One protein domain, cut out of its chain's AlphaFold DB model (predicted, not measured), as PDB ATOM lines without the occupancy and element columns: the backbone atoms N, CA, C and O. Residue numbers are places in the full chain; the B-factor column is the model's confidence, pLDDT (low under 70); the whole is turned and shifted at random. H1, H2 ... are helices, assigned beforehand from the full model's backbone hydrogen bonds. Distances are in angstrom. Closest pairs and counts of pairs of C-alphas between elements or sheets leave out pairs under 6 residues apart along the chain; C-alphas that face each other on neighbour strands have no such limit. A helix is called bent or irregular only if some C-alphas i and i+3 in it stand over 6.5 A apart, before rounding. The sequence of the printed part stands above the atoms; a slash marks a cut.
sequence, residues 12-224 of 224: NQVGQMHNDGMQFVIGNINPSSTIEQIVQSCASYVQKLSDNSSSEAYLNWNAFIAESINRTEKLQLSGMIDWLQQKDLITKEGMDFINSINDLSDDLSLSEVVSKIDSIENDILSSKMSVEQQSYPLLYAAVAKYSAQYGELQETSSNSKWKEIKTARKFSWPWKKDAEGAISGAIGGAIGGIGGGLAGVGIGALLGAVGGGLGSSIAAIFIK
ATOM      1  N   ASN A  12      83.974 -25.011  -0.624       95.31
ATOM      2  CA  ASN A  12      83.645 -24.150   0.520       95.31
ATOM      3  C   ASN A  12      83.806 -24.867   1.873       95.31
ATOM      4  O   ASN A  12      84.289 -24.278   2.837       95.31
ATOM      5  N   GLN A  13      83.458 -26.157   1.937       94.75
ATOM      6  CA  GLN A  13      83.613 -26.958   3.151       94.75
ATOM      7  C   GLN A  13      85.083 -27.106   3.582       94.75
ATOM      8  O   GLN A  13      85.355 -27.171   4.775       94.75
ATOM      9  N   VAL A  14      86.041 -27.106   2.649       95.25
ATOM     10  CA  VAL A  14      87.474 -27.177   2.979       95.25
ATOM     11  C   VAL A  14      87.933 -25.897   3.676       95.25
ATOM     12  O   VAL A  14      88.643 -25.969   4.677       95.25
ATOM     13  N   GLY A  15      87.471 -24.732   3.208       96.75
ATOM     14  CA  GLY A  15      87.716 -23.451   3.880       96.75
ATOM     15  C   GLY A  15      87.133 -23.412   5.299       96.75
ATOM     16  O   GLY A  15      87.788 -22.949   6.231       96.75
ATOM     17  N   GLN A  16      85.939 -23.977   5.493       96.94
ATOM     18  CA  GLN A  16      85.333 -24.126   6.822       96.94
ATOM     19  C   GLN A  16      86.150 -25.066   7.718       96.94
ATOM     20  O   GLN A  16      86.505 -24.692   8.832       96.94
ATOM     21  N   MET A  17      86.520 -26.247   7.212       97.50
ATOM     22  CA  MET A  17      87.339 -27.223   7.940       97.50
ATOM     23  C   MET A  17      88.705 -26.658   8.331       97.50
ATOM     24  O   MET A  17      89.191 -26.964   9.418       97.50
ATOM     25  N   HIS A  18      89.322 -25.841   7.478       97.25
ATOM     26  CA  HIS A  18      90.542 -25.111   7.809       97.25
ATOM     27  C   HIS A  18      90.332 -24.187   9.018       97.25
ATOM     28  O   HIS A  18      91.074 -24.273   9.996       97.25
ATOM     29  N   ASN A  19      89.293 -23.350   8.993       97.56
ATOM     30  CA  ASN A  19      88.992 -22.419  10.084       97.56
ATOM     31  C   ASN A  19      88.652 -23.138  11.394       97.56
ATOM     32  O   ASN A  19      89.132 -22.744  12.458       97.56
ATOM     33  N   ASP A  20      87.876 -24.218  11.319       97.62
ATOM     34  CA  ASP A  20      87.589 -25.098  12.454       97.62
ATOM     35  C   ASP A  20      88.879 -25.709  13.018       97.62
ATOM     36  O   ASP A  20      89.039 -25.824  14.234       97.62
ATOM     37  N   GLY A  21      89.839 -26.033  12.148       97.06
ATOM     38  CA  GLY A  21      91.169 -26.494  12.533       97.06
ATOM     39  C   GLY A  21      91.980 -25.419  13.246       97.06
ATOM     40  O   GLY A  21      92.530 -25.684  14.313       97.06
ATOM     41  N   MET A  22      91.992 -24.185  12.738       96.44
ATOM     42  CA  MET A  22      92.636 -23.055  13.419       96.44
ATOM     43  C   MET A  22      91.994 -22.787  14.784       96.44
ATOM     44  O   MET A  22      92.696 -22.568  15.776       96.44
ATOM     45  N   GLN A  23      90.665 -22.890  14.873       95.69
ATOM     46  CA  GLN A  23      89.930 -22.768  16.127       95.69
ATOM     47  C   GLN A  23      90.246 -23.909  17.106       95.69
ATOM     48  O   GLN A  23      90.365 -23.683  18.313       95.69
ATOM     49  N   PHE A  24      90.402 -25.132  16.602       96.19
ATOM     50  CA  PHE A  24      90.830 -26.276  17.396       96.19
ATOM     51  C   PHE A  24      92.249 -26.065  17.932       96.19
ATOM     52  O   PHE A  24      92.481 -26.234  19.129       96.19
ATOM     53  N   VAL A  25      93.185 -25.643  17.079       94.62
ATOM     54  CA  VAL A  25      94.587 -25.421  17.449       94.62
ATOM     55  C   VAL A  25      94.700 -24.369  18.543       94.62
ATOM     56  O   VAL A  25      95.261 -24.659  19.596       94.62
ATOM     57  N   ILE A  26      94.087 -23.192  18.378       92.19
ATOM     58  CA  ILE A  26      94.136 -22.138  19.408       92.19
ATOM     59  C   ILE A  26      93.456 -22.540  20.725       92.19
ATOM     60  O   ILE A  26      93.756 -21.995  21.787       92.19
ATOM     61  N   GLY A  27      92.538 -23.508  20.681       93.25
ATOM     62  CA  GLY A  27      91.933 -24.105  21.868       93.25
ATOM     63  C   GLY A  27      92.900 -24.972  22.681       93.25
ATOM     64  O   GLY A  27      92.722 -25.077  23.895       93.25
ATOM     65  N   ASN A  28      93.918 -25.545  22.032       93.00
ATOM     66  CA  ASN A  28      94.841 -26.535  22.595       93.00
ATOM     67  C   ASN A  28      96.270 -26.010  22.814       93.00
ATOM     68  O   ASN A  28      97.101 -26.725  23.372       93.00
ATOM     69  N   ILE A  29      96.564 -24.776  22.402       90.25
ATOM     70  CA  ILE A  29      97.881 -24.152  22.578       90.25
ATOM     71  C   ILE A  29      97.794 -22.906  23.461       90.25
ATOM     72  O   ILE A  29      96.720 -22.382  23.757       90.25
ATOM     73  N   ASN A  30      98.954 -22.421  23.886       87.25
ATOM     74  CA  ASN A  30      99.119 -21.164  24.604       87.25
ATOM     75  C   ASN A  30     100.329 -20.391  24.031       87.25
ATOM     76  O   ASN A  30     101.058 -20.935  23.198       87.25
ATOM     77  N   PRO A  31     100.589 -19.140  24.457       83.75
ATOM     78  CA  PRO A  31     101.685 -18.338  23.901       83.75
ATOM     79  C   PRO A  31     103.083 -18.970  24.008       83.75
ATOM     80  O   PRO A  31     103.941 -18.698  23.164       83.75
ATOM     81  N   SER A  32     103.303 -19.827  25.010       86.12
ATOM     82  CA  SER A  32     104.565 -20.539  25.245       86.12
ATOM     83  C   SER A  32     104.656 -21.907  24.565       86.12
ATOM     84  O   SER A  32     105.683 -22.573  24.686       86.12
ATOM     85  N   SER A  33     103.605 -22.339  23.857       89.75
ATOM     86  CA  SER A  33     103.613 -23.624  23.163       89.75
ATOM     87  C   SER A  33     104.733 -23.699  22.124       89.75
ATOM     88  O   SER A  33     104.982 -22.739  21.387       89.75
ATOM     89  N   THR A  34     105.402 -24.851  22.065       90.94
ATOM     90  CA  THR A  34     106.452 -25.111  21.072       90.94
ATOM     91  C   THR A  34     105.846 -25.419  19.703       90.94
ATOM     92  O   THR A  34     104.669 -25.772  19.600       90.94
ATOM     93  N   ILE A  35     106.651 -25.324  18.640       89.62
ATOM     94  CA  ILE A  35     106.211 -25.688  17.284       89.62
ATOM     95  C   ILE A  35     105.733 -27.141  17.246       89.62
ATOM     96  O   ILE A  35     104.699 -27.427  16.652       89.62
ATOM     97  N   GLU A  36     106.412 -28.047  17.947       91.62
ATOM     98  CA  GLU A  36     106.027 -29.456  18.024       91.62
ATOM     99  C   GLU A  36     104.639 -29.626  18.646       91.62
ATOM    100  O   GLU A  36     103.821 -30.368  18.112       91.62
ATOM    101  N   GLN A  37     104.326 -28.914  19.733       93.62
ATOM    102  CA  GLN A  37     102.995 -28.973  20.355       93.62
ATOM    103  C   GLN A  37     101.902 -28.456  19.413       93.62
ATOM    104  O   GLN A  37     100.809 -29.022  19.347       93.62
ATOM    105  N   ILE A  38     102.204 -27.409  18.642       93.50
ATOM    106  CA  ILE A  38     101.284 -26.859  17.646       93.50
ATOM    107  C   ILE A  38     101.064 -27.869  16.505       93.50
ATOM    108  O   ILE A  38      99.918 -28.156  16.157       93.50
ATOM    109  N   VAL A  39     102.134 -28.484  15.985       94.56
ATOM    110  CA  VAL A  39     102.076 -29.553  14.969       94.56
ATOM    111  C   VAL A  39     101.214 -30.721  15.442       94.56
ATOM    112  O   VAL A  39     100.359 -31.197  14.696       94.56
ATOM    113  N   GLN A  40     101.401 -31.172  16.684       95.06
ATOM    114  CA  GLN A  40     100.612 -32.257  17.273       95.06
ATOM    115  C   GLN A  40      99.120 -31.909  17.327       95.06
ATOM    116  O   GLN A  40      98.277 -32.758  17.019       95.06
ATOM    117  N   SER A  41      98.780 -30.657  17.654       95.81
ATOM    118  CA  SER A  41      97.394 -30.190  17.644       95.81
ATOM    119  C   SER A  41      96.796 -30.175  16.233       95.81
ATOM    120  O   SER A  41      95.666 -30.627  16.054       95.81
ATOM    121  N   CYS A  42      97.539 -29.699  15.229       95.94
ATOM    122  CA  CYS A  42      97.101 -29.734  13.830       95.94
ATOM    123  C   CYS A  42      96.880 -31.176  13.351       95.94
ATOM    124  O   CYS A  42      95.830 -31.495  12.795       95.94
ATOM    125  N   ALA A  43      97.838 -32.070  13.611       94.69
ATOM    126  CA  ALA A  43      97.761 -33.474  13.215       94.69
ATOM    127  C   ALA A  43      96.562 -34.190  13.849       94.69
ATOM    128  O   ALA A  43      95.845 -34.914  13.163       94.69
ATOM    129  N   SER A  44      96.299 -33.933  15.135       94.75
ATOM    130  CA  SER A  44      95.138 -34.484  15.849       94.75
ATOM    131  C   SER A  44      93.816 -34.046  15.214       94.75
ATOM    132  O   SER A  44      92.877 -34.835  15.110       94.75
ATOM    133  N   TYR A  45      93.738 -32.794  14.757       96.00
ATOM    134  CA  TYR A  45      92.555 -32.285  14.075       96.00
ATOM    135  C   TYR A  45      92.342 -32.948  12.707       96.00
ATOM    136  O   TYR A  45      91.248 -33.440  12.432       96.00
ATOM    137  N   VAL A  46      93.380 -33.031  11.868       93.31
ATOM    138  CA  VAL A  46      93.262 -33.663  10.541       93.31
ATOM    139  C   VAL A  46      92.959 -35.162  10.668       93.31
ATOM    140  O   VAL A  46      92.117 -35.685   9.941       93.31
ATOM    141  N   GLN A  47      93.555 -35.842  11.649       91.25
ATOM    142  CA  GLN A  47      93.231 -37.232  11.969       91.25
ATOM    143  C   GLN A  47      91.752 -37.413  12.352       91.25
ATOM    144  O   GLN A  47      91.108 -38.377  11.935       91.25
ATOM    145  N   LYS A  48      91.195 -36.482  13.136       91.56
ATOM    146  CA  LYS A  48      89.771 -36.501  13.491       91.56
ATOM    147  C   LYS A  48      88.884 -36.386  12.248       91.56
ATOM    148  O   LYS A  48      87.860 -37.056  12.183       91.56
ATOM    149  N   LEU A  49      89.272 -35.571  11.262       90.06
ATOM    150  CA  LEU A  49      88.538 -35.443   9.997       90.06
ATOM    151  C   LEU A  49      88.599 -36.712   9.142       90.06
ATOM    152  O   LEU A  49      87.663 -36.986   8.397       90.06
ATOM    153  N   SER A  50      89.679 -37.490   9.245       85.38
ATOM    154  CA  SER A  50      89.844 -38.726   8.474       85.38
ATOM    155  C   SER A  50      89.092 -39.931   9.051       85.38
ATOM    156  O   SER A  50      89.192 -41.010   8.477       85.38
ATOM    157  N   ASP A  51      88.424 -39.778  10.203       83.75
ATOM    158  CA  ASP A  51      87.790 -40.861  10.974       83.75
ATOM    159  C   ASP A  51      88.713 -42.086  11.171       83.75
ATOM    160  O   ASP A  51      88.305 -43.244  11.127       83.75
ATOM    161  N   ASN A  52      90.017 -41.827  11.348       82.50
ATOM    162  CA  ASN A  52      91.042 -42.863  11.476       82.50
ATOM    163  C   ASN A  52      91.879 -42.618  12.730       82.50
ATOM    164  O   ASN A  52      92.898 -41.930  12.705       82.50
ATOM    165  N   SER A  53      91.472 -43.229  13.837       86.19
ATOM    166  CA  SER A  53      92.124 -43.071  15.138       86.19
ATOM    167  C   SER A  53      93.414 -43.889  15.309       86.19
ATOM    168  O   SER A  53      93.892 -44.036  16.433       86.19
ATOM    169  N   SER A  54      93.979 -44.466  14.240       88.12
ATOM    170  CA  SER A  54      95.217 -45.247  14.345       88.12
ATOM    171  C   SER A  54      96.432 -44.365  14.646       88.12
ATOM    172  O   SER A  54      96.564 -43.253  14.131       88.12
ATOM    173  N   SER A  55      97.368 -44.886  15.442       88.44
ATOM    174  CA  SER A  55      98.634 -44.197  15.729       88.44
ATOM    175  C   SER A  55      99.452 -43.930  14.463       88.44
ATOM    176  O   SER A  55     100.150 -42.928  14.386       88.44
ATOM    177  N   GLU A  56      99.349 -44.800  13.457       87.81
ATOM    178  CA  GLU A  56     100.010 -44.620  12.163       87.81
ATOM    179  C   GLU A  56      99.451 -43.408  11.407       87.81
ATOM    180  O   GLU A  56     100.223 -42.566  10.952       87.81
ATOM    181  N   ALA A  57      98.123 -43.257  11.340       84.31
ATOM    182  CA  ALA A  57      97.503 -42.087  10.722       84.31
ATOM    183  C   ALA A  57      97.917 -40.787  11.425       84.31
ATOM    184  O   ALA A  57      98.254 -39.809  10.761       84.31
ATOM    185  N   TYR A  58      97.959 -40.791  12.761       89.00
ATOM    186  CA  TYR A  58      98.468 -39.657  13.532       89.00
ATOM    187  C   TYR A  58      99.920 -39.315  13.173       89.00
ATOM    188  O   TYR A  58     100.223 -38.153  12.910       89.00
ATOM    189  N   LEU A  59     100.819 -40.307  13.142       90.94
ATOM    190  CA  LEU A  59     102.233 -40.097  12.816       90.94
ATOM    191  C   LEU A  59     102.418 -39.575  11.387       90.94
ATOM    192  O   LEU A  59     103.215 -38.662  11.176       90.94
ATOM    193  N   ASN A  60     101.645 -40.095  10.430       89.56
ATOM    194  CA  ASN A  60     101.667 -39.635   9.043       89.56
ATOM    195  C   ASN A  60     101.212 -38.177   8.932       89.56
ATOM    196  O   ASN A  60     101.892 -37.376   8.293       89.56
ATOM    197  N   TRP A  61     100.113 -37.804   9.597       90.88
ATOM    198  CA  TRP A  61      99.664 -36.412   9.625       90.88
ATOM    199  C   TRP A  61     100.642 -35.503  10.360       90.88
ATOM    200  O   TRP A  61     100.910 -34.404   9.894       90.88
ATOM    201  N   ASN A  62     101.230 -35.955  11.466       93.00
ATOM    202  CA  ASN A  62     102.238 -35.190  12.194       93.00
ATOM    203  C   ASN A  62     103.456 -34.884  11.311       93.00
ATOM    204  O   ASN A  62     103.835 -33.722  11.175       93.00
ATOM    205  N   ALA A  63     103.999 -35.904  10.640       91.00
ATOM    206  CA  ALA A  63     105.108 -35.749   9.707       91.00
ATOM    207  C   ALA A  63     104.737 -34.851   8.518       91.00
ATOM    208  O   ALA A  63     105.517 -33.981   8.139       91.00
ATOM    209  N   PHE A  64     103.535 -35.020   7.962       89.56
ATOM    210  CA  PHE A  64     103.030 -34.197   6.868       89.56
ATOM    211  C   PHE A  64     102.914 -32.719   7.263       89.56
ATOM    212  O   PHE A  64     103.437 -31.869   6.553       89.56
ATOM    213  N   ILE A  65     102.300 -32.406   8.409       91.31
ATOM    214  CA  ILE A  65     102.179 -31.028   8.909       91.31
ATOM    215  C   ILE A  65     103.556 -30.426   9.193       91.31
ATOM    216  O   ILE A  65     103.814 -29.288   8.800       91.31
ATOM    217  N   ALA A  66     104.443 -31.166   9.864       90.50
ATOM    218  CA  ALA A  66     105.798 -30.701  10.149       90.50
ATOM    219  C   ALA A  66     106.548 -30.363   8.853       90.50
ATOM    220  O   ALA A  66     107.194 -29.320   8.749       90.50
ATOM    221  N   GLU A  67     106.405 -31.212   7.837       85.94
ATOM    222  CA  GLU A  67     106.973 -30.970   6.520       85.94
ATOM    223  C   GLU A  67     106.319 -29.767   5.828       85.94
ATOM    224  O   GLU A  67     107.035 -28.939   5.278       85.94
ATOM    225  N   SER A  68     104.993 -29.596   5.888       83.88
ATOM    226  CA  SER A  68     104.304 -28.412   5.350       83.88
ATOM    227  C   SER A  68     104.807 -27.113   5.983       83.88
ATOM    228  O   SER A  68     105.045 -26.132   5.276       83.88
ATOM    229  N   ILE A  69     105.036 -27.112   7.296       85.75
ATOM    230  CA  ILE A  69     105.616 -25.974   8.012       85.75
ATOM    231  C   ILE A  69     107.029 -25.678   7.488       85.75
ATOM    232  O   ILE A  69     107.294 -24.565   7.035       85.75
ATOM    233  N   ASN A  70     107.904 -26.689   7.451       80.75
ATOM    234  CA  ASN A  70     109.283 -26.556   6.956       80.75
ATOM    235  C   ASN A  70     109.352 -26.153   5.474       80.75
ATOM    236  O   ASN A  70     110.287 -25.481   5.033       80.75
ATOM    237  N   ARG A  71     108.371 -26.587   4.678       71.88
ATOM    238  CA  ARG A  71     108.267 -26.278   3.253       71.88
ATOM    239  C   ARG A  71     107.708 -24.898   2.979       71.88
ATOM    240  O   ARG A  71     108.013 -24.375   1.918       71.88
ATOM    241  N   THR A  72     106.952 -24.283   3.885       64.62
ATOM    242  CA  THR A  72     106.394 -22.936   3.658       64.62
ATOM    243  C   THR A  72     107.500 -21.873   3.487       64.62
ATOM    244  O   THR A  72     107.272 -20.837   2.866       64.62
ATOM    245  N   GLU A  73     108.728 -22.146   3.943       54.44
ATOM    246  CA  GLU A  73     109.913 -21.319   3.655       54.44
ATOM    247  C   GLU A  73     110.587 -21.624   2.303       54.44
ATOM    248  O   GLU A  73     111.338 -20.796   1.788       54.44
ATOM    249  N   LYS A  74     110.354 -22.809   1.723       51.66
ATOM    250  CA  LYS A  74     111.112 -23.351   0.576       51.66
ATOM    251  C   LYS A  74     110.285 -23.556  -0.693       51.66
ATOM    252  O   LYS A  74     110.846 -23.538  -1.787       51.66
ATOM    253  N   LEU A  75     108.979 -23.781  -0.578       52.56
ATOM    254  CA  LEU A  75     108.083 -23.969  -1.710       52.56
ATOM    255  C   LEU A  75     107.666 -22.613  -2.260       52.56
ATOM    256  O   LEU A  75     106.906 -21.868  -1.647       52.56
ATOM    257  N   GLN A  76     108.138 -22.328  -3.465       59.53
ATOM    258  CA  GLN A  76     107.531 -21.306  -4.294       59.53
ATOM    259  C   GLN A  76     106.283 -21.897  -4.956       59.53
ATOM    260  O   GLN A  76     106.307 -23.035  -5.433       59.53
ATOM    261  N   LEU A  77     105.205 -21.110  -5.008       65.81
ATOM    262  CA  LEU A  77     103.959 -21.426  -5.716       65.81
ATOM    263  C   LEU A  77     104.213 -21.970  -7.140       65.81
ATOM    264  O   LEU A  77     103.515 -22.877  -7.589       65.81
ATOM    265  N   SER A  78     105.283 -21.501  -7.789       66.31
ATOM    266  CA  SER A  78     105.764 -21.948  -9.102       66.31
ATOM    267  C   SER A  78     106.021 -23.458  -9.202       66.31
ATOM    268  O   SER A  78     105.509 -24.094 -10.115       66.31
ATOM    269  N   GLY A  79     106.732 -24.072  -8.251       69.38
ATOM    270  CA  GLY A  79     107.066 -25.502  -8.335       69.38
ATOM    271  C   GLY A  79     105.855 -26.431  -8.172       69.38
ATOM    272  O   GLY A  79     105.834 -27.540  -8.705       69.38
ATOM    273  N   MET A  80     104.825 -25.980  -7.451       74.94
ATOM    274  CA  MET A  80     103.560 -26.710  -7.294       74.94
ATOM    275  C   MET A  80     102.701 -26.608  -8.551       74.94
ATOM    276  O   MET A  80     102.112 -27.594  -8.994       74.94
ATOM    277  N   ILE A  81     102.676 -25.414  -9.141       76.19
ATOM    278  CA  ILE A  81     102.009 -25.138 -10.405       76.19
ATOM    279  C   ILE A  81     102.587 -26.005 -11.529       76.19
ATOM    280  O   ILE A  81     101.815 -26.621 -12.263       76.19
ATOM    281  N   ASP A  82     103.913 -26.130 -11.619       80.69
ATOM    282  CA  ASP A  82     104.563 -26.971 -12.631       80.69
ATOM    283  C   ASP A  82     104.096 -28.433 -12.536       80.69
ATOM    284  O   ASP A  82     103.825 -29.077 -13.552       80.69
ATOM    285  N   TRP A  83     103.946 -28.964 -11.315       82.81
ATOM    286  CA  TRP A  83     103.435 -30.322 -11.107       82.81
ATOM    287  C   TRP A  83     101.980 -30.465 -11.568       82.81
ATOM    288  O   TRP A  83     101.647 -31.433 -12.253       82.81
ATOM    289  N   LEU A  84     101.118 -29.499 -11.237       83.94
ATOM    290  CA  LEU A  84      99.712 -29.509 -11.651       83.94
ATOM    291  C   LEU A  84      99.564 -29.433 -13.175       83.94
ATOM    292  O   LEU A  84      98.751 -30.159 -13.747       83.94
ATOM    293  N   GLN A  85     100.378 -28.608 -13.837       85.50
ATOM    294  CA  GLN A  85     100.399 -28.498 -15.296       85.50
ATOM    295  C   GLN A  85     100.854 -29.799 -15.960       85.50
ATOM    296  O   GLN A  85     100.224 -30.263 -16.905       85.50
ATOM    297  N   GLN A  86     101.915 -30.435 -15.444       85.94
ATOM    298  CA  GLN A  86     102.399 -31.726 -15.953       85.94
ATOM    299  C   GLN A  86     101.353 -32.843 -15.845       85.94
ATOM    300  O   GLN A  86     101.431 -33.833 -16.573       85.94
ATOM    301  N   LYS A  87     100.397 -32.711 -14.921       85.06
ATOM    302  CA  LYS A  87      99.292 -33.655 -14.722       85.06
ATOM    303  C   LYS A  87      98.003 -33.265 -15.447       85.06
ATOM    304  O   LYS A  87      97.025 -33.985 -15.295       85.06
ATOM    305  N   ASP A  88      98.005 -32.169 -16.208       86.50
ATOM    306  CA  ASP A  88      96.807 -31.590 -16.840       86.50
ATOM    307  C   ASP A  88      95.675 -31.297 -15.828       86.50
ATOM    308  O   ASP A  88      94.488 -31.342 -16.139       86.50
ATOM    309  N   LEU A  89      96.050 -31.003 -14.575       86.31
ATOM    310  CA  LEU A  89      95.124 -30.685 -13.479       86.31
ATOM    311  C   LEU A  89      94.901 -29.180 -13.311       86.31
ATOM    312  O   LEU A  89      94.047 -28.766 -12.532       86.31
ATOM    313  N   ILE A  90      95.677 -28.357 -14.016       88.75
ATOM    314  CA  ILE A  90      95.474 -26.915 -14.081       88.75
ATOM    315  C   ILE A  90      95.854 -26.396 -15.467       88.75
ATOM    316  O   ILE A  90      96.849 -26.817 -16.058       88.75
ATOM    317  N   THR A  91      95.066 -25.454 -15.975       91.38
ATOM    318  CA  THR A  91      95.356 -24.731 -17.216       91.38
ATOM    319  C   THR A  91      96.030 -23.397 -16.913       91.38
ATOM    320  O   THR A  91      96.078 -22.948 -15.767       91.38
ATOM    321  N   LYS A  92      96.502 -22.703 -17.956       91.50
ATOM    322  CA  LYS A  92      96.950 -21.313 -17.815       91.50
ATOM    323  C   LYS A  92      95.864 -20.402 -17.244       91.50
ATOM    324  O   LYS A  92      96.141 -19.652 -16.319       91.50
ATOM    325  N   GLU A  93      94.641 -20.536 -17.742       94.56
ATOM    326  CA  GLU A  93      93.481 -19.797 -17.240       94.56
ATOM    327  C   GLU A  93      93.243 -20.066 -15.742       94.56
ATOM    328  O   GLU A  93      93.083 -19.132 -14.963       94.56
ATOM    329  N   GLY A  94      93.336 -21.328 -15.304       93.75
ATOM    330  CA  GLY A  94      93.246 -21.694 -13.887       93.75
ATOM    331  C   GLY A  94      94.319 -21.031 -13.014       93.75
ATOM    332  O   GLY A  94      94.027 -20.577 -11.907       93.75
ATOM    333  N   MET A  95      95.554 -20.928 -13.511       91.50
ATOM    334  CA  MET A  95      96.620 -20.208 -12.805       91.50
ATOM    335  C   MET A  95      96.364 -18.707 -12.736       91.50
ATOM    336  O   MET A  95      96.623 -18.097 -11.703       91.50
ATOM    337  N   ASP A  96      95.869 -18.112 -13.822       94.12
ATOM    338  CA  ASP A  96      95.571 -16.683 -13.875       94.12
ATOM    339  C   ASP A  96      94.505 -16.320 -12.823       94.12
ATOM    340  O   ASP A  96      94.620 -15.285 -12.163       94.12
ATOM    341  N   PHE A  97      93.538 -17.209 -12.560       96.62
ATOM    342  CA  PHE A  97      92.597 -17.051 -11.446       96.62
ATOM    343  C   PHE A  97      93.265 -17.123 -10.065       96.62
ATOM    344  O   PHE A  97      92.990 -16.273  -9.219       96.62
ATOM    345  N   ILE A  98      94.165 -18.085  -9.826       94.25
ATOM    346  CA  ILE A  98      94.914 -18.177  -8.556       94.25
ATOM    347  C   ILE A  98      95.748 -16.910  -8.335       94.25
ATOM    348  O   ILE A  98      95.695 -16.313  -7.259       94.25
ATOM    349  N   ASN A  99      96.476 -16.469  -9.363       92.81
ATOM    350  CA  ASN A  99      97.286 -15.255  -9.310       92.81
ATOM    351  C   ASN A  99      96.416 -14.024  -9.042       92.81
ATOM    352  O   ASN A  99      96.765 -13.212  -8.197       92.81
ATOM    353  N   SER A 100      95.232 -13.935  -9.657       95.94
ATOM    354  CA  SER A 100      94.293 -12.829  -9.420       95.94
ATOM    355  C   SER A 100      93.853 -12.715  -7.957       95.94
ATOM    356  O   SER A 100      93.623 -11.605  -7.477       95.94
ATOM    357  N   ILE A 101      93.747 -13.836  -7.234       95.88
ATOM    358  CA  ILE A 101      93.451 -13.841  -5.792       95.88
ATOM    359  C   ILE A 101      94.704 -13.480  -4.984       95.88
ATOM    360  O   ILE A 101      94.634 -12.697  -4.035       95.88
ATOM    361  N   ASN A 102      95.861 -14.035  -5.348       91.88
ATOM    362  CA  ASN A 102      97.117 -13.792  -4.643       91.88
ATOM    363  C   ASN A 102      97.596 -12.330  -4.758       91.88
ATOM    364  O   ASN A 102      98.154 -11.777  -3.806       91.88
ATOM    365  N   ASP A 103      97.315 -11.691  -5.894       93.94
ATOM    366  CA  ASP A 103      97.699 -10.315  -6.221       93.94
ATOM    367  C   ASP A 103      96.721  -9.262  -5.664       93.94
ATOM    368  O   ASP A 103      96.930  -8.059  -5.842       93.94
ATOM    369  N   LEU A 104      95.655  -9.678  -4.966       95.19
ATOM    370  CA  LEU A 104      94.774  -8.748  -4.257       95.19
ATOM    371  C   LEU A 104      95.582  -7.911  -3.257       95.19
ATOM    372  O   LEU A 104      96.398  -8.451  -2.516       95.19
ATOM    373  N   SER A 105      95.349  -6.597  -3.210       92.25
ATOM    374  CA  SER A 105      96.061  -5.723  -2.269       92.25
ATOM    375  C   SER A 105      95.735  -6.081  -0.817       92.25
ATOM    376  O   SER A 105      94.583  -6.370  -0.489       92.25
ATOM    377  N   ASP A 106      96.742  -5.996   0.052       86.25
ATOM    378  CA  ASP A 106      96.575  -6.152   1.500       86.25
ATOM    379  C   ASP A 106      95.827  -4.954   2.133       86.25
ATOM    380  O   ASP A 106      95.380  -5.050   3.272       86.25
ATOM    381  N   ASP A 107      95.642  -3.852   1.390       88.94
ATOM    382  CA  ASP A 107      94.898  -2.656   1.828       88.94
ATOM    383  C   ASP A 107      93.371  -2.767   1.644       88.94
ATOM    384  O   ASP A 107      92.629  -1.856   2.022       88.94
ATOM    385  N   LEU A 108      92.879  -3.841   1.018       90.56
ATOM    386  CA  LEU A 108      91.446  -4.040   0.798       90.56
ATOM    387  C   LEU A 108      90.720  -4.350   2.113       90.56
ATOM    388  O   LEU A 108      91.200  -5.123   2.942       90.56
ATOM    389  N   SER A 109      89.505  -3.822   2.268       91.25
ATOM    390  CA  SER A 109      88.596  -4.286   3.321       91.25
ATOM    391  C   SER A 109      88.192  -5.746   3.084       91.25
ATOM    392  O   SER A 109      88.149  -6.209   1.941       91.25
ATOM    393  N   LEU A 110      87.803  -6.482   4.130       91.75
ATOM    394  CA  LEU A 110      87.316  -7.856   3.953       91.75
ATOM    395  C   LEU A 110      86.125  -7.938   3.009       91.75
ATOM    396  O   LEU A 110      86.062  -8.867   2.211       91.75
ATOM    397  N   SER A 111      85.189  -6.986   3.067       92.00
ATOM    398  CA  SER A 111      84.058  -6.973   2.136       92.00
ATOM    399  C   SER A 111      84.521  -6.904   0.682       92.00
ATOM    400  O   SER A 111      83.942  -7.568  -0.174       92.00
ATOM    401  N   GLU A 112      85.589  -6.154   0.399       95.31
ATOM    402  CA  GLU A 112      86.178  -6.084  -0.939       95.31
ATOM    403  C   GLU A 112      86.937  -7.364  -1.294       95.31
ATOM    404  O   GLU A 112      86.788  -7.849  -2.414       95.31
ATOM    405  N   VAL A 113      87.706  -7.938  -0.361       95.12
ATOM    406  CA  VAL A 113      88.398  -9.224  -0.560       95.12
ATOM    407  C   VAL A 113      87.388 -10.325  -0.884       95.12
ATOM    408  O   VAL A 113      87.501 -10.974  -1.921       95.12
ATOM    409  N   VAL A 114      86.361 -10.499  -0.047       95.25
ATOM    410  CA  VAL A 114      85.307 -11.507  -0.227       95.25
ATOM    411  C   VAL A 114      84.565 -11.277  -1.540       95.25
ATOM    412  O   VAL A 114      84.446 -12.208  -2.329       95.25
ATOM    413  N   SER A 115      84.143 -10.041  -1.830       95.88
ATOM    414  CA  SER A 115      83.434  -9.737  -3.077       95.88
ATOM    415  C   SER A 115      84.279 -10.012  -4.322       95.88
ATOM    416  O   SER A 115      83.735 -10.460  -5.333       95.88
ATOM    417  N   LYS A 116      85.589  -9.743  -4.283       97.81
ATOM    418  CA  LYS A 116      86.493 -10.045  -5.400       97.81
ATOM    419  C   LYS A 116      86.703 -11.545  -5.558       97.81
ATOM    420  O   LYS A 116      86.653 -12.026  -6.686       97.81
ATOM    421  N   ILE A 117      86.885 -12.283  -4.461       97.44
ATOM    422  CA  ILE A 117      87.012 -13.743  -4.519       97.44
ATOM    423  C   ILE A 117      85.714 -14.375  -5.031       97.44
ATOM    424  O   ILE A 117      85.784 -15.220  -5.914       97.44
ATOM    425  N   ASP A 118      84.539 -13.931  -4.578       96.38
ATOM    426  CA  ASP A 118      83.252 -14.425  -5.085       96.38
ATOM    427  C   ASP A 118      83.082 -14.146  -6.590       96.38
ATOM    428  O   ASP A 118      82.565 -14.986  -7.326       96.38
ATOM    429  N   SER A 119      83.544 -12.989  -7.083       96.69
ATOM    430  CA  SER A 119      83.570 -12.709  -8.526       96.69
ATOM    431  C   SER A 119      84.464 -13.702  -9.271       96.69
ATOM    432  O   SER A 119      84.029 -14.284 -10.260       96.69
ATOM    433  N   ILE A 120      85.679 -13.940  -8.769       97.56
ATOM    434  CA  ILE A 120      86.632 -14.880  -9.370       97.56
ATOM    435  C   ILE A 120      86.085 -16.317  -9.331       97.56
ATOM    436  O   ILE A 120      86.210 -17.042 -10.311       97.56
ATOM    437  N   GLU A 121      85.427 -16.734  -8.247       96.88
ATOM    438  CA  GLU A 121      84.764 -18.041  -8.159       96.88
ATOM    439  C   GLU A 121      83.695 -18.211  -9.240       96.88
ATOM    440  O   GLU A 121      83.644 -19.253  -9.894       96.88
ATOM    441  N   ASN A 122      82.864 -17.190  -9.461       95.81
ATOM    442  CA  ASN A 122      81.851 -17.219 -10.514       95.81
ATOM    443  C   ASN A 122      82.478 -17.296 -11.913       95.81
ATOM    444  O   ASN A 122      81.978 -18.033 -12.770       95.81
ATOM    445  N   ASP A 123      83.586 -16.591 -12.141       96.94
ATOM    446  CA  ASP A 123      84.328 -16.660 -13.401       96.94
ATOM    447  C   ASP A 123      84.929 -18.061 -13.614       96.94
ATOM    448  O   ASP A 123      84.804 -18.628 -14.700       96.94
ATOM    449  N   ILE A 124      85.479 -18.690 -12.565       96.69
ATOM    450  CA  ILE A 124      85.972 -20.074 -12.633       96.69
ATOM    451  C   ILE A 124      84.826 -21.045 -12.956       96.69
ATOM    452  O   ILE A 124      84.963 -21.873 -13.859       96.69
ATOM    453  N   LEU A 125      83.694 -20.944 -12.252       95.56
ATOM    454  CA  LEU A 125      82.540 -21.842 -12.407       95.56
ATOM    455  C   LEU A 125      81.858 -21.712 -13.776       95.56
ATOM    456  O   LEU A 125      81.250 -22.671 -14.253       95.56
ATOM    457  N   SER A 126      81.947 -20.538 -14.402       94.88
ATOM    458  CA  SER A 126      81.396 -20.267 -15.736       94.88
ATOM    459  C   SER A 126      82.409 -20.437 -16.876       94.88
ATOM    460  O   SER A 126      82.034 -20.343 -18.050       94.88
ATOM    461  N   SER A 127      83.675 -20.717 -16.552       95.81
ATOM    462  CA  SER A 127      84.736 -20.962 -17.529       95.81
ATOM    463  C   SER A 127      84.495 -22.233 -18.355       95.81
ATOM    464  O   SER A 127      83.661 -23.084 -18.041       95.81
ATOM    465  N   LYS A 128      85.281 -22.394 -19.426       95.69
ATOM    466  CA  LYS A 128      85.267 -23.606 -20.265       95.69
ATOM    467  C   LYS A 128      86.190 -24.716 -19.746       95.69
ATOM    468  O   LYS A 128      86.327 -25.735 -20.422       95.69
ATOM    469  N   MET A 129      86.841 -24.512 -18.598       94.06
ATOM    470  CA  MET A 129      87.702 -25.515 -17.968       94.06
ATOM    471  C   MET A 129      86.892 -26.753 -17.569       94.06
ATOM    472  O   MET A 129      85.716 -26.644 -17.220       94.06
ATOM    473  N   SER A 130      87.522 -27.931 -17.591       92.38
ATOM    474  CA  SER A 130      86.894 -29.139 -17.044       92.38
ATOM    475  C   SER A 130      86.702 -29.021 -15.526       92.38
ATOM    476  O   SER A 130      87.346 -28.203 -14.868       92.38
ATOM    477  N   VAL A 131      85.851 -29.867 -14.943       90.12
ATOM    478  CA  VAL A 131      85.626 -29.900 -13.484       90.12
ATOM    479  C   VAL A 131      86.938 -30.140 -12.723       90.12
ATOM    480  O   VAL A 131      87.204 -29.515 -11.696       90.12
ATOM    481  N   GLU A 132      87.801 -31.009 -13.246       89.12
ATOM    482  CA  GLU A 132      89.121 -31.291 -12.683       89.12
ATOM    483  C   GLU A 132      90.023 -30.052 -12.733       89.12
ATOM    484  O   GLU A 132      90.634 -29.701 -11.727       89.12
ATOM    485  N   GLN A 133      90.042 -29.342 -13.862       91.31
ATOM    486  CA  GLN A 133      90.845 -28.128 -14.048       91.31
ATOM    487  C   GLN A 133      90.348 -26.948 -13.197       91.31
ATOM    488  O   GLN A 133      91.147 -26.125 -12.754       91.31
ATOM    489  N   GLN A 134      89.042 -26.883 -12.914       94.12
ATOM    490  CA  GLN A 134      88.456 -25.904 -11.991       94.12
ATOM    491  C   GLN A 134      88.809 -26.188 -10.524       94.12
ATOM    492  O   GLN A 134      88.705 -25.298  -9.678       94.12
ATOM    493  N   SER A 135      89.226 -27.413 -10.193       92.44
ATOM    494  CA  SER A 135      89.265 -27.870  -8.806       92.44
ATOM    495  C   SER A 135      90.273 -27.127  -7.929       92.44
ATOM    496  O   SER A 135      89.927 -26.699  -6.831       92.44
ATOM    497  N   TYR A 136      91.505 -26.928  -8.404       92.31
ATOM    498  CA  TYR A 136      92.540 -26.232  -7.630       92.31
ATOM    499  C   TYR A 136      92.297 -24.717  -7.501       92.31
ATOM    500  O   TYR A 136      92.436 -24.210  -6.388       92.31
ATOM    501  N   PRO A 137      91.884 -23.988  -8.560       95.25
ATOM    502  CA  PRO A 137      91.476 -22.589  -8.423       95.25
ATOM    503  C   PRO A 137      90.306 -22.395  -7.448       95.25
ATOM    504  O   PRO A 137      90.357 -21.506  -6.600       95.25
ATOM    505  N   LEU A 138      89.282 -23.258  -7.505       96.62
ATOM    506  CA  LEU A 138      88.143 -23.191  -6.583       96.62
ATOM    507  C   LEU A 138      88.532 -23.546  -5.142       96.62
ATOM    508  O   LEU A 138      88.048 -22.908  -4.207       96.62
ATOM    509  N   LEU A 139      89.424 -24.520  -4.945       95.88
ATOM    510  CA  LEU A 139      89.985 -24.838  -3.631       95.88
ATOM    511  C   LEU A 139      90.751 -23.644  -3.043       95.88
ATOM    512  O   LEU A 139      90.549 -23.299  -1.879       95.88
ATOM    513  N   TYR A 140      91.601 -23.001  -3.848       95.62
ATOM    514  CA  TYR A 140      92.356 -21.817  -3.434       95.62
ATOM    515  C   TYR A 140      91.419 -20.679  -3.029       95.62
ATOM    516  O   TYR A 140      91.568 -20.116  -1.945       95.62
ATOM    517  N   ALA A 141      90.417 -20.389  -3.863       97.56
ATOM    518  CA  ALA A 141      89.409 -19.372  -3.590       97.56
ATOM    519  C   ALA A 141      88.640 -19.648  -2.291       97.56
ATOM    520  O   ALA A 141      88.514 -18.754  -1.451       97.56
ATOM    521  N   ALA A 142      88.215 -20.897  -2.077       97.56
ATOM    522  CA  ALA A 142      87.519 -21.294  -0.861       97.56
ATOM    523  C   ALA A 142      88.379 -21.044   0.386       97.56
ATOM    524  O   ALA A 142      87.936 -20.377   1.319       97.56
ATOM    525  N   VAL A 143      89.621 -21.533   0.420       98.00
ATOM    526  CA  VAL A 143      90.473 -21.365   1.609       98.00
ATOM    527  C   VAL A 143      90.846 -19.899   1.827       98.00
ATOM    528  O   VAL A 143      90.755 -19.426   2.959       98.00
ATOM    529  N   ALA A 144      91.171 -19.152   0.768       97.69
ATOM    530  CA  ALA A 144      91.473 -17.725   0.857       97.69
ATOM    531  C   ALA A 144      90.299 -16.929   1.450       97.69
ATOM    532  O   ALA A 144      90.479 -16.184   2.416       97.69
ATOM    533  N   LYS A 145      89.085 -17.124   0.916       97.62
ATOM    534  CA  LYS A 145      87.870 -16.422   1.357       97.62
ATOM    535  C   LYS A 145      87.547 -16.707   2.815       97.62
ATOM    536  O   LYS A 145      87.372 -15.782   3.608       97.62
ATOM    537  N   TYR A 146      87.479 -17.986   3.173       98.19
ATOM    538  CA  TYR A 146      87.121 -18.390   4.527       98.19
ATOM    539  C   TYR A 146      88.210 -18.004   5.532       98.19
ATOM    540  O   TYR A 146      87.873 -17.550   6.628       98.19
ATOM    541  N   SER A 147      89.492 -18.113   5.176       97.44
ATOM    542  CA  SER A 147      90.577 -17.682   6.061       97.44
ATOM    543  C   SER A 147      90.562 -16.169   6.288       97.44
ATOM    544  O   SER A 147      90.671 -15.732   7.433       97.44
ATOM    545  N   ALA A 148      90.340 -15.356   5.248       96.06
ATOM    546  CA  ALA A 148      90.226 -13.905   5.403       96.06
ATOM    547  C   ALA A 148      89.091 -13.525   6.373       96.06
ATOM    548  O   ALA A 148      89.294 -12.732   7.293       96.06
ATOM    549  N   GLN A 149      87.920 -14.158   6.225       95.94
ATOM    550  CA  GLN A 149      86.778 -13.965   7.129       95.94
ATOM    551  C   GLN A 149      87.102 -14.369   8.572       95.94
ATOM    552  O   GLN A 149      86.736 -13.666   9.517       95.94
ATOM    553  N   TYR A 150      87.799 -15.493   8.759       95.12
ATOM    554  CA  TYR A 150      88.221 -15.940  10.084       95.12
ATOM    555  C   TYR A 150      89.223 -14.973  10.710       95.12
ATOM    556  O   TYR A 150      89.051 -14.599  11.868       95.12
ATOM    557  N   GLY A 151      90.219 -14.523   9.947       91.81
ATOM    558  CA  GLY A 151      91.201 -13.538  10.383       91.81
ATOM    559  C   GLY A 151      90.550 -12.273  10.927       91.81
ATOM    560  O   GLY A 151      90.818 -11.898  12.068       91.81
ATOM    561  N   GLU A 152      89.627 -11.665  10.176       90.69
ATOM    562  CA  GLU A 152      88.905 -10.483  10.662       90.69
ATOM    563  C   GLU A 152      88.105 -10.774  11.933       90.69
ATOM    564  O   GLU A 152      88.141  -9.981  12.878       90.69
ATOM    565  N   LEU A 153      87.404 -11.911  12.001       91.44
ATOM    566  CA  LEU A 153      86.660 -12.289  13.201       91.44
ATOM    567  C   LEU A 153      87.585 -12.365  14.426       91.44
ATOM    568  O   LEU A 153      87.226 -11.895  15.508       91.44
ATOM    569  N   GLN A 154      88.788 -12.923  14.269       89.94
ATOM    570  CA  GLN A 154      89.766 -12.999  15.355       89.94
ATOM    571  C   GLN A 154      90.365 -11.629  15.706       89.94
ATOM    572  O   GLN A 154      90.600 -11.338  16.880       89.94
ATOM    573  N   GLU A 155      90.573 -10.754  14.724       84.38
ATOM    574  CA  GLU A 155      91.109  -9.410  14.951       84.38
ATOM    575  C   GLU A 155      90.093  -8.460  15.602       84.38
ATOM    576  O   GLU A 155      90.449  -7.655  16.470       84.38
ATOM    577  N   THR A 156      88.813  -8.590  15.267       86.19
ATOM    578  CA  THR A 156      87.736  -7.741  15.798       86.19
ATOM    579  C   THR A 156      87.192  -8.248  17.137       86.19
ATOM    580  O   THR A 156      86.885  -7.444  18.017       86.19
ATOM    581  N   SER A 157      87.164  -9.564  17.373       87.06
ATOM    582  CA  SER A 157      86.645 -10.157  18.615       87.06
ATOM    583  C   SER A 157      87.466  -9.770  19.850       87.06
ATOM    584  O   SER A 157      88.675  -9.996  19.909       87.06
ATOM    585  N   SER A 158      86.830  -9.210  20.885       81.44
ATOM    586  CA  SER A 158      87.511  -8.791  22.126       81.44
ATOM    587  C   SER A 158      88.154  -9.949  22.896       81.44
ATOM    588  O   SER A 158      89.129  -9.730  23.606       81.44
ATOM    589  N   ASN A 159      87.633 -11.167  22.731       84.25
ATOM    590  CA  ASN A 159      88.024 -12.350  23.502       84.25
ATOM    591  C   ASN A 159      88.803 -13.372  22.659       84.25
ATOM    592  O   ASN A 159      88.897 -14.542  23.031       84.25
ATOM    593  N   SER A 160      89.316 -12.969  21.493       87.50
ATOM    594  CA  SER A 160      90.096 -13.879  20.661       87.50
ATOM    595  C   SER A 160      91.424 -14.222  21.333       87.50
ATOM    596  O   SER A 160      92.276 -13.357  21.531       87.50
ATOM    597  N   LYS A 161      91.641 -15.512  21.607       88.12
ATOM    598  CA  LYS A 161      92.936 -16.040  22.067       88.12
ATOM    599  C   LYS A 161      94.063 -15.787  21.061       88.12
ATOM    600  O   LYS A 161      95.223 -15.677  21.450       88.12
ATOM    601  N   TRP A 162      93.737 -15.634  19.775       88.81
ATOM    602  CA  TRP A 162      94.722 -15.261  18.763       88.81
ATOM    603  C   TRP A 162      95.299 -13.865  18.995       88.81
ATOM    604  O   TRP A 162      96.426 -13.624  18.574       88.81
ATOM    605  N   LYS A 163      94.602 -12.966  19.708       86.44
ATOM    606  CA  LYS A 163      95.166 -11.660  20.087       86.44
ATOM    607  C   LYS A 163      96.353 -11.802  21.025       86.44
ATOM    608  O   LYS A 163      97.343 -11.113  20.821       86.44
ATOM    609  N   GLU A 164      96.305 -12.723  21.986       85.38
ATOM    610  CA  GLU A 164      97.435 -12.985  22.888       85.38
ATOM    611  C   GLU A 164      98.663 -13.468  22.103       85.38
ATOM    612  O   GLU A 164      99.769 -12.956  22.287       85.38
ATOM    613  N   ILE A 165      98.454 -14.390  21.156       85.00
ATOM    614  CA  ILE A 165      99.506 -14.866  20.246       85.00
ATOM    615  C   ILE A 165     100.021 -13.724  19.361       85.00
ATOM    616  O   ILE A 165     101.231 -13.542  19.235       85.00
ATOM    617  N   LYS A 166      99.120 -12.925  18.776       80.62
ATOM    618  CA  LYS A 166      99.459 -11.799  17.893       80.62
ATOM    619  C   LYS A 166     100.248 -10.729  18.625       80.62
ATOM    620  O   LYS A 166     101.215 -10.223  18.071       80.62
ATOM    621  N   THR A 167      99.898 -10.408  19.866       79.69
ATOM    622  CA  THR A 167     100.676  -9.482  20.693       79.69
ATOM    623  C   THR A 167     102.068 -10.037  20.983       79.69
ATOM    624  O   THR A 167     103.041  -9.296  20.883       79.69
ATOM    625  N   ALA A 168     102.181 -11.330  21.293       76.88
ATOM    626  CA  ALA A 168     103.465 -11.954  21.595       76.88
ATOM    627  C   ALA A 168     104.386 -12.099  20.367       76.88
ATOM    628  O   ALA A 168     105.604 -12.076  20.528       76.88
ATOM    629  N   ARG A 169     103.826 -12.259  19.159       73.69
ATOM    630  CA  ARG A 169     104.584 -12.623  17.943       73.69
ATOM    631  C   ARG A 169     104.536 -11.606  16.802       73.69
ATOM    632  O   ARG A 169     105.317 -11.719  15.875       73.69
ATOM    633  N   LYS A 170     103.665 -10.599  16.885       78.88
ATOM    634  CA  LYS A 170     103.481  -9.516  15.904       78.88
ATOM    635  C   LYS A 170     103.312 -10.021  14.456       78.88
ATOM    636  O   LYS A 170     104.211  -9.872  13.636       78.88
ATOM    637  N   PHE A 171     102.121 -10.523  14.125       80.25
ATOM    638  CA  PHE A 171     101.779 -11.000  12.776       80.25
ATOM    639  C   PHE A 171     100.485 -10.370  12.225       80.25
ATOM    640  O   PHE A 171      99.673  -9.842  12.988       80.25
ATOM    641  N   SER A 172     100.276 -10.454  10.910       85.56
ATOM    642  CA  SER A 172      98.994 -10.209  10.225       85.56
ATOM    643  C   SER A 172      98.401 -11.532   9.744       85.56
ATOM    644  O   SER A 172      99.157 -12.431   9.372       85.56
ATOM    645  N   TRP A 173      97.073 -11.670   9.755       90.50
ATOM    646  CA  TRP A 173      96.441 -12.946   9.410       90.50
ATOM    647  C   TRP A 173      96.817 -13.415   7.984       90.50
ATOM    648  O   TRP A 173      96.573 -12.679   7.023       90.50
ATOM    649  N   PRO A 174      97.420 -14.608   7.809       92.00
ATOM    650  CA  PRO A 174      98.131 -14.964   6.579       92.00
ATOM    651  C   PRO A 174      97.248 -15.676   5.537       92.00
ATOM    652  O   PRO A 174      97.665 -16.666   4.938       92.00
ATOM    653  N   TRP A 175      96.048 -15.160   5.258       94.56
ATOM    654  CA  TRP A 175      95.023 -15.852   4.454       94.56
ATOM    655  C   TRP A 175      95.478 -16.307   3.051       94.56
ATOM    656  O   TRP A 175      95.056 -17.364   2.582       94.56
ATOM    657  N   LYS A 176      96.383 -15.570   2.387       93.31
ATOM    658  CA  LYS A 176      96.998 -15.996   1.109       93.31
ATOM    659  C   LYS A 176      97.892 -17.224   1.279       93.31
ATOM    660  O   LYS A 176      97.877 -18.130   0.450       93.31
ATOM    661  N   LYS A 177      98.669 -17.269   2.367       91.81
ATOM    662  CA  LYS A 177      99.551 -18.402   2.680       91.81
ATOM    663  C   LYS A 177      98.760 -19.631   3.083       91.81
ATOM    664  O   LYS A 177      99.172 -20.728   2.729       91.81
ATOM    665  N   ASP A 178      97.613 -19.453   3.722       94.62
ATOM    666  CA  ASP A 178      96.701 -20.558   4.016       94.62
ATOM    667  C   ASP A 178      96.196 -21.208   2.720       94.62
ATOM    668  O   ASP A 178      96.206 -22.431   2.585       94.62
ATOM    669  N   ALA A 179      95.828 -20.397   1.720       94.69
ATOM    670  CA  ALA A 179      95.392 -20.882   0.412       94.69
ATOM    671  C   ALA A 179      96.526 -21.546  -0.396       94.69
ATOM    672  O   ALA A 179      96.325 -22.607  -0.995       94.69
ATOM    673  N   GLU A 180      97.741 -20.982  -0.376       91.81
ATOM    674  CA  GLU A 180      98.934 -21.623  -0.958       91.81
ATOM    675  C   GLU A 180      99.229 -22.974  -0.286       91.81
ATOM    676  O   GLU A 180      99.468 -23.979  -0.964       91.81
ATOM    677  N   GLY A 181      99.169 -23.004   1.047       91.75
ATOM    678  CA  GLY A 181      99.336 -24.204   1.857       91.75
ATOM    679  C   GLY A 181      98.297 -25.264   1.528       91.75
ATOM    680  O   GLY A 181      98.637 -26.440   1.423       91.75
ATOM    681  N   ALA A 182      97.051 -24.862   1.278       93.62
ATOM    682  CA  ALA A 182      95.990 -25.776   0.886       93.62
ATOM    683  C   ALA A 182      96.238 -26.435  -0.478       93.62
ATOM    684  O   ALA A 182      96.050 -27.644  -0.603       93.62
ATOM    685  N   ILE A 183      96.730 -25.704  -1.486       91.44
ATOM    686  CA  ILE A 183      97.141 -26.326  -2.759       91.44
ATOM    687  C   ILE A 183      98.308 -27.289  -2.534       91.44
ATOM    688  O   ILE A 183      98.259 -28.434  -2.989       91.44
ATOM    689  N   SER A 184      99.346 -26.842  -1.821       88.06
ATOM    690  CA  SER A 184     100.518 -27.672  -1.524       88.06
ATOM    691  C   SER A 184     100.122 -28.970  -0.837       88.06
ATOM    692  O   SER A 184     100.555 -30.065  -1.206       88.06
ATOM    693  N   GLY A 185      99.245 -28.831   0.149       89.88
ATOM    694  CA  GLY A 185      98.748 -29.923   0.940       89.88
ATOM    695  C   GLY A 185      97.865 -30.863   0.134       89.88
ATOM    696  O   GLY A 185      98.007 -32.073   0.270       89.88
ATOM    697  N   ALA A 186      97.018 -30.343  -0.756       90.38
ATOM    698  CA  ALA A 186      96.214 -31.163  -1.657       90.38
ATOM    699  C   ALA A 186      97.087 -32.038  -2.563       90.38
ATOM    700  O   ALA A 186      96.857 -33.245  -2.666       90.38
ATOM    701  N   ILE A 187      98.138 -31.458  -3.150       86.62
ATOM    702  CA  ILE A 187      99.117 -32.188  -3.965       86.62
ATOM    703  C   ILE A 187      99.837 -33.239  -3.111       86.62
ATOM    704  O   ILE A 187      99.925 -34.406  -3.495       86.62
ATOM    705  N   GLY A 188     100.329 -32.850  -1.932       83.38
ATOM    706  CA  GLY A 188     101.034 -33.750  -1.023       83.38
ATOM    707  C   GLY A 188     100.161 -34.905  -0.524       83.38
ATOM    708  O   GLY A 188     100.626 -36.039  -0.474       83.38
ATOM    709  N   GLY A 189      98.890 -34.646  -0.218       82.88
ATOM    710  CA  GLY A 189      97.917 -35.651   0.207       82.88
ATOM    711  C   GLY A 189      97.518 -36.605  -0.920       82.88
ATOM    712  O   GLY A 189      97.384 -37.808  -0.687       82.88
ATOM    713  N   ALA A 190      97.406 -36.096  -2.153       80.25
ATOM    714  CA  ALA A 190      97.176 -36.904  -3.348       80.25
ATOM    715  C   ALA A 190      98.365 -37.831  -3.661       80.25
ATOM    716  O   ALA A 190      98.166 -39.019  -3.916       80.25
ATOM    717  N   ILE A 191      99.602 -37.319  -3.606       77.25
ATOM    718  CA  ILE A 191     100.824 -38.106  -3.854       77.25
ATOM    719  C   ILE A 191     101.097 -39.087  -2.707       77.25
ATOM    720  O   ILE A 191     101.456 -40.235  -2.949       77.25
ATOM    721  N   GLY A 192     100.935 -38.637  -1.463       68.19
ATOM    722  CA  GLY A 192     101.245 -39.407  -0.257       68.19
ATOM    723  C   GLY A 192     100.248 -40.523   0.050       68.19
ATOM    724  O   GLY A 192     100.490 -41.314   0.954       68.19
ATOM    725  N   GLY A 193      99.127 -40.598  -0.677       62.00
ATOM    726  CA  GLY A 193      98.156 -41.684  -0.545       62.00
ATOM    727  C   GLY A 193      97.381 -41.691   0.775       62.00
ATOM    728  O   GLY A 193      96.709 -42.676   1.066       62.00
ATOM    729  N   ILE A 194      97.417 -40.599   1.549       58.59
ATOM    730  CA  ILE A 194      96.856 -40.531   2.913       58.59
ATOM    731  C   ILE A 194      95.306 -40.630   2.915       58.59
ATOM    732  O   ILE A 194      94.689 -40.796   3.960       58.59
ATOM    733  N   GLY A 195      94.647 -40.635   1.746       52.38
ATOM    734  CA  GLY A 195      93.193 -40.835   1.651       52.38
ATOM    735  C   GLY A 195      92.655 -41.377   0.324       52.38
ATOM    736  O   GLY A 195      91.509 -41.089   0.003       52.38
ATOM    737  N   GLY A 196      93.449 -42.144  -0.435       44.62
ATOM    738  CA  GLY A 196      92.985 -42.912  -1.605       44.62
ATOM    739  C   GLY A 196      92.570 -42.109  -2.858       44.62
ATOM    740  O   GLY A 196      91.592 -41.371  -2.850       44.62
ATOM    741  N   GLY A 197      93.262 -42.360  -3.980       39.12
ATOM    742  CA  GLY A 197      92.823 -42.030  -5.349       39.12
ATOM    743  C   GLY A 197      93.322 -40.697  -5.934       39.12
ATOM    744  O   GLY A 197      93.137 -39.641  -5.345       39.12
ATOM    745  N   LEU A 198      93.917 -40.761  -7.135       44.56
ATOM    746  CA  LEU A 198      94.552 -39.651  -7.880       44.56
ATOM    747  C   LEU A 198      93.626 -38.931  -8.894       44.56
ATOM    748  O   LEU A 198      94.120 -38.178  -9.730       44.56
ATOM    749  N   ALA A 199      92.309 -39.158  -8.869       39.78
ATOM    750  CA  ALA A 199      91.373 -38.511  -9.795       39.78
ATOM    751  C   ALA A 199      90.588 -37.393  -9.083       39.78
ATOM    752  O   ALA A 199      89.755 -37.675  -8.222       39.78
ATOM    753  N   GLY A 200      90.864 -36.133  -9.438       56.03
ATOM    754  CA  GLY A 200      90.272 -34.949  -8.801       56.03
ATOM    755  C   GLY A 200      90.796 -34.677  -7.383       56.03
ATOM    756  O   GLY A 200      91.811 -35.231  -6.956       56.03
ATOM    757  N   VAL A 201      90.104 -33.813  -6.633       60.59
ATOM    758  CA  VAL A 201      90.394 -33.568  -5.210       60.59
ATOM    759  C   VAL A 201      89.687 -34.645  -4.379       60.59
ATOM    760  O   VAL A 201      88.616 -34.432  -3.813       60.59
ATOM    761  N   GLY A 202      90.264 -35.849  -4.365       73.94
ATOM    762  CA  GLY A 202      89.801 -36.958  -3.525       73.94
ATOM    763  C   GLY A 202      89.988 -36.687  -2.027       73.94
ATOM    764  O   GLY A 202      90.577 -35.681  -1.632       73.94
ATOM    765  N   ILE A 203      89.538 -37.610  -1.169       80.56
ATOM    766  CA  ILE A 203      89.602 -37.454   0.300       80.56
ATOM    767  C   ILE A 203      91.033 -37.160   0.775       80.56
ATOM    768  O   ILE A 203      91.236 -36.269   1.597       80.56
ATOM    769  N   GLY A 204      92.039 -37.839   0.210       81.50
ATOM    770  CA  GLY A 204      93.447 -37.571   0.522       81.50
ATOM    771  C   GLY A 204      93.889 -36.142   0.187       81.50
ATOM    772  O   GLY A 204      94.605 -35.528   0.973       81.50
ATOM    773  N   ALA A 205      93.422 -35.588  -0.933       86.69
ATOM    774  CA  ALA A 205      93.707 -34.211  -1.320       86.69
ATOM    775  C   ALA A 205      92.935 -33.200  -0.457       86.69
ATOM    776  O   ALA A 205      93.501 -32.185  -0.079       86.69
ATOM    777  N   LEU A 206      91.681 -33.478  -0.078       90.81
ATOM    778  CA  LEU A 206      90.908 -32.608   0.821       90.81
ATOM    779  C   LEU A 206      91.554 -32.518   2.209       90.81
ATOM    780  O   LEU A 206      91.792 -31.424   2.716       90.81
ATOM    781  N   LEU A 207      91.883 -33.665   2.810       91.31
ATOM    782  CA  LEU A 207      92.552 -33.716   4.112       91.31
ATOM    783  C   LEU A 207      93.959 -33.119   4.036       91.31
ATOM    784  O   LEU A 207      94.371 -32.374   4.924       91.31
ATOM    785  N   GLY A 208      94.661 -33.392   2.934       91.62
ATOM    786  CA  GLY A 208      95.924 -32.753   2.607       91.62
ATOM    787  C   GLY A 208      95.792 -31.234   2.545       91.62
ATOM    788  O   GLY A 208      96.617 -30.548   3.131       91.62
ATOM    789  N   ALA A 209      94.745 -30.698   1.914       94.06
ATOM    790  CA  ALA A 209      94.500 -29.262   1.815       94.06
ATOM    791  C   ALA A 209      94.261 -28.618   3.181       94.06
ATOM    792  O   ALA A 209      94.859 -27.589   3.485       94.06
ATOM    793  N   VAL A 210      93.447 -29.249   4.034       96.00
ATOM    794  CA  VAL A 210      93.249 -28.779   5.412       96.00
ATOM    795  C   VAL A 210      94.582 -28.778   6.157       96.00
ATOM    796  O   VAL A 210      94.959 -27.766   6.738       96.00
ATOM    797  N   GLY A 211      95.331 -29.884   6.107       93.88
ATOM    798  CA  GLY A 211      96.609 -29.986   6.803       93.88
ATOM    799  C   GLY A 211      97.667 -29.008   6.284       93.88
ATOM    800  O   GLY A 211      98.334 -28.344   7.071       93.88
ATOM    801  N   GLY A 212      97.794 -28.871   4.967       93.00
ATOM    802  CA  GLY A 212      98.727 -27.939   4.344       93.00
ATOM    803  C   GLY A 212      98.374 -26.487   4.650       93.00
ATOM    804  O   GLY A 212      99.269 -25.722   4.998       93.00
ATOM    805  N   GLY A 213      97.083 -26.134   4.612       94.81
ATOM    806  CA  GLY A 213      96.591 -24.819   5.023       94.81
ATOM    807  C   GLY A 213      96.969 -24.509   6.470       94.81
ATOM    808  O   GLY A 213      97.664 -23.527   6.708       94.81
ATOM    809  N   LEU A 214      96.652 -25.416   7.406       95.50
ATOM    810  CA  LEU A 214      97.042 -25.275   8.816       95.50
ATOM    811  C   LEU A 214      98.561 -25.134   8.977       95.50
ATOM    812  O   LEU A 214      99.031 -24.259   9.698       95.50
ATOM    813  N   GLY A 215      99.346 -25.981   8.308       92.94
ATOM    814  CA  GLY A 215     100.806 -25.917   8.349       92.94
ATOM    815  C   GLY A 215     101.337 -24.560   7.884       92.94
ATOM    816  O   GLY A 215     102.166 -23.956   8.563       92.94
ATOM    817  N   SER A 216     100.827 -24.035   6.771       92.19
ATOM    818  CA  SER A 216     101.236 -22.725   6.263       92.19
ATOM    819  C   SER A 216     100.768 -21.567   7.142       92.19
ATOM    820  O   SER A 216     101.553 -20.635   7.335       92.19
ATOM    821  N   SER A 217      99.581 -21.646   7.757       92.56
ATOM    822  CA  SER A 217      99.150 -20.676   8.774       92.56
ATOM    823  C   SER A 217     100.137 -20.632   9.932       92.56
ATOM    824  O   SER A 217     100.612 -19.566  10.318       92.56
ATOM    825  N   ILE A 218     100.487 -21.801  10.475       91.50
ATOM    826  CA  ILE A 218     101.395 -21.896  11.617       91.50
ATOM    827  C   ILE A 218     102.792 -21.408  11.249       91.50
ATOM    828  O   ILE A 218     103.370 -20.624  11.998       91.50
ATOM    829  N   ALA A 219     103.325 -21.794  10.091       90.06
ATOM    830  CA  ALA A 219     104.617 -21.294   9.631       90.06
ATOM    831  C   ALA A 219     104.618 -19.761   9.507       90.06
ATOM    832  O   ALA A 219     105.543 -19.098   9.979       90.06
ATOM    833  N   ALA A 220     103.561 -19.185   8.928       88.75
ATOM    834  CA  ALA A 220     103.441 -17.742   8.758       88.75
ATOM    835  C   ALA A 220     103.259 -16.978  10.081       88.75
ATOM    836  O   ALA A 220     103.698 -15.836  10.169       88.75
ATOM    837  N   ILE A 221     102.635 -17.585  11.096       88.75
ATOM    838  CA  ILE A 221     102.378 -16.951  12.401       88.75
ATOM    839  C   ILE A 221     103.548 -17.127  13.383       88.75
ATOM    840  O   ILE A 221     103.795 -16.245  14.207       88.75
ATOM    841  N   PHE A 222     104.226 -18.280  13.364       84.81
ATOM    842  CA  PHE A 222     105.126 -18.692  14.447       84.81
ATOM    843  C   PHE A 222     106.609 -18.776  14.075       84.81
ATOM    844  O   PHE A 222     107.425 -18.804  14.998       84.81
ATOM    845  N   ILE A 223     106.952 -18.858  12.786       77.50
ATOM    846  CA  ILE A 223     108.331 -19.115  12.328       77.50
ATOM    847  C   ILE A 223     108.926 -17.926  11.564       77.50
ATOM    848  O   ILE A 223     110.129 -17.698  11.674       77.50
ATOM    849  N   LYS A 224     108.098 -17.162  10.841       61.97
ATOM    850  CA  LYS A 224     108.522 -15.935  10.151       61.97
ATOM    851  C   LYS A 224     108.808 -14.774  11.098       61.97
ATOM    852  O   LYS A 224     108.018 -14.577  12.047       61.97
TER     853      LYS A 224
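This is residues 12 to 224 of the 224 residues of an uncharacterized protein of Sphingobacterium soli (UniProt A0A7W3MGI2). A tightly paired helical hairpin, H9 and H10, makes the core of this model, with H1, H2 and H3 packed round H10 on one side and a triangle of three nearly aligned helices, H5, H6 and H7, on the other, where H7 packs on H9. The short H4 packs on H9, and the short H8 makes a corner with the end of H7. The 213 printed residues hold ten named helices, H1 to H10 in order along the chain, and no named strand; the class is all helix. The whole is compact, with a radius of gyration of the C-alphas of 16.2 A, and spans 49 by 42 by 28 A.

The printed part begins with H1, residues 12 to 28, 24.9 A from its first C-alpha at (83.645, -24.150, 0.520) to its last. H2 is residues 35 to 49, 21.5 A long, and H3 is residues 55 to 71, 23.9 A long. The shorter H4, residues 77 to 86, and H5, residues 92 to 102, follow. H6 is residues 110 to 126, 24.0 A long. H7, residues 131 to 156, is the longest helix at 36.8 A and begins at C-alpha 131, (85.626, -29.900, -13.484); it has a kink of 28 degrees near residue 138 and is only just irregular, C-alphas 133 and 136 being 6.9 A apart. H8, residues 161 to 169, is short. H9 is residues 175 to 192, 24.8 A long. H10, residues 203 to 222, is 28.2 A long and ends at C-alpha 222, (105.126, -18.692, 14.447).

H7 is the hub and touches five helices. H5, H6, H7, H9 and H10 form an up and down bundle, helices in which each runs against the one before it in the chain. H6 and H7 are a hairpin at a shallow tilt of 11 degrees, their closest C-alphas, Val 114 and Lys 145, 5.8 A apart. H5 and H6 are a hairpin too, at 9 degrees, with Ile 101 and Ile 117 closest, their C-alphas 6.6 A apart. H7 touches H5 with residues 133 to 144 alone; the closest C-alphas, Ile 98 and Pro 137, are 5.6 A apart. H9 touches H7 with residues 175 to 183 alone, opposite ways at a steep tilt of 43 degrees, the closest C-alphas, Tyr 140 and Ala 179, being 5.0 A apart. H9 and H10 are a hairpin at a steep tilt of 42 degrees, with 61 pairs of C-alphas within 8 A; the closest, Ala 182 and Ala 209, are 3.9 A apart. H10 touches H2 opposite ways at a shallow tilt of 24 degrees, the C-alphas of Val 46 and Gly 211 closest at 6.2 A. H10 touches H3 with residues 211 to 219 alone, C-alphas 69 and 215 closest at 4.8 A, and H1 with residues 206 to 214 alone, C-alphas 18 and 210 closest at 5.2 A. H4 touches H9, the closest C-alphas, Met 80 and Ser 184, 6.6 A apart. H8 and H7 touch only at the corner, C-alphas 154 and 162 closest at 6.4 A. Among the pairs apart are H2 and H6, and H3 and H4. Every O i to N i+4 pair is within hydrogen-bond range in H1, H2, H3, H5, H6, H8, H9 and H10; it is 5 of 6 in H4 and 20 of 22 in H7.

The C-alphas farthest apart, Ser 32 and Lys 128, are 49.5 A apart. The printed part has no cut and ends at residue 224, the chain's last; no link is long. Mean pLDDT of the printed part is 87.6, and it is under 70 at residues 72 to 79, 192 to 201 and 224.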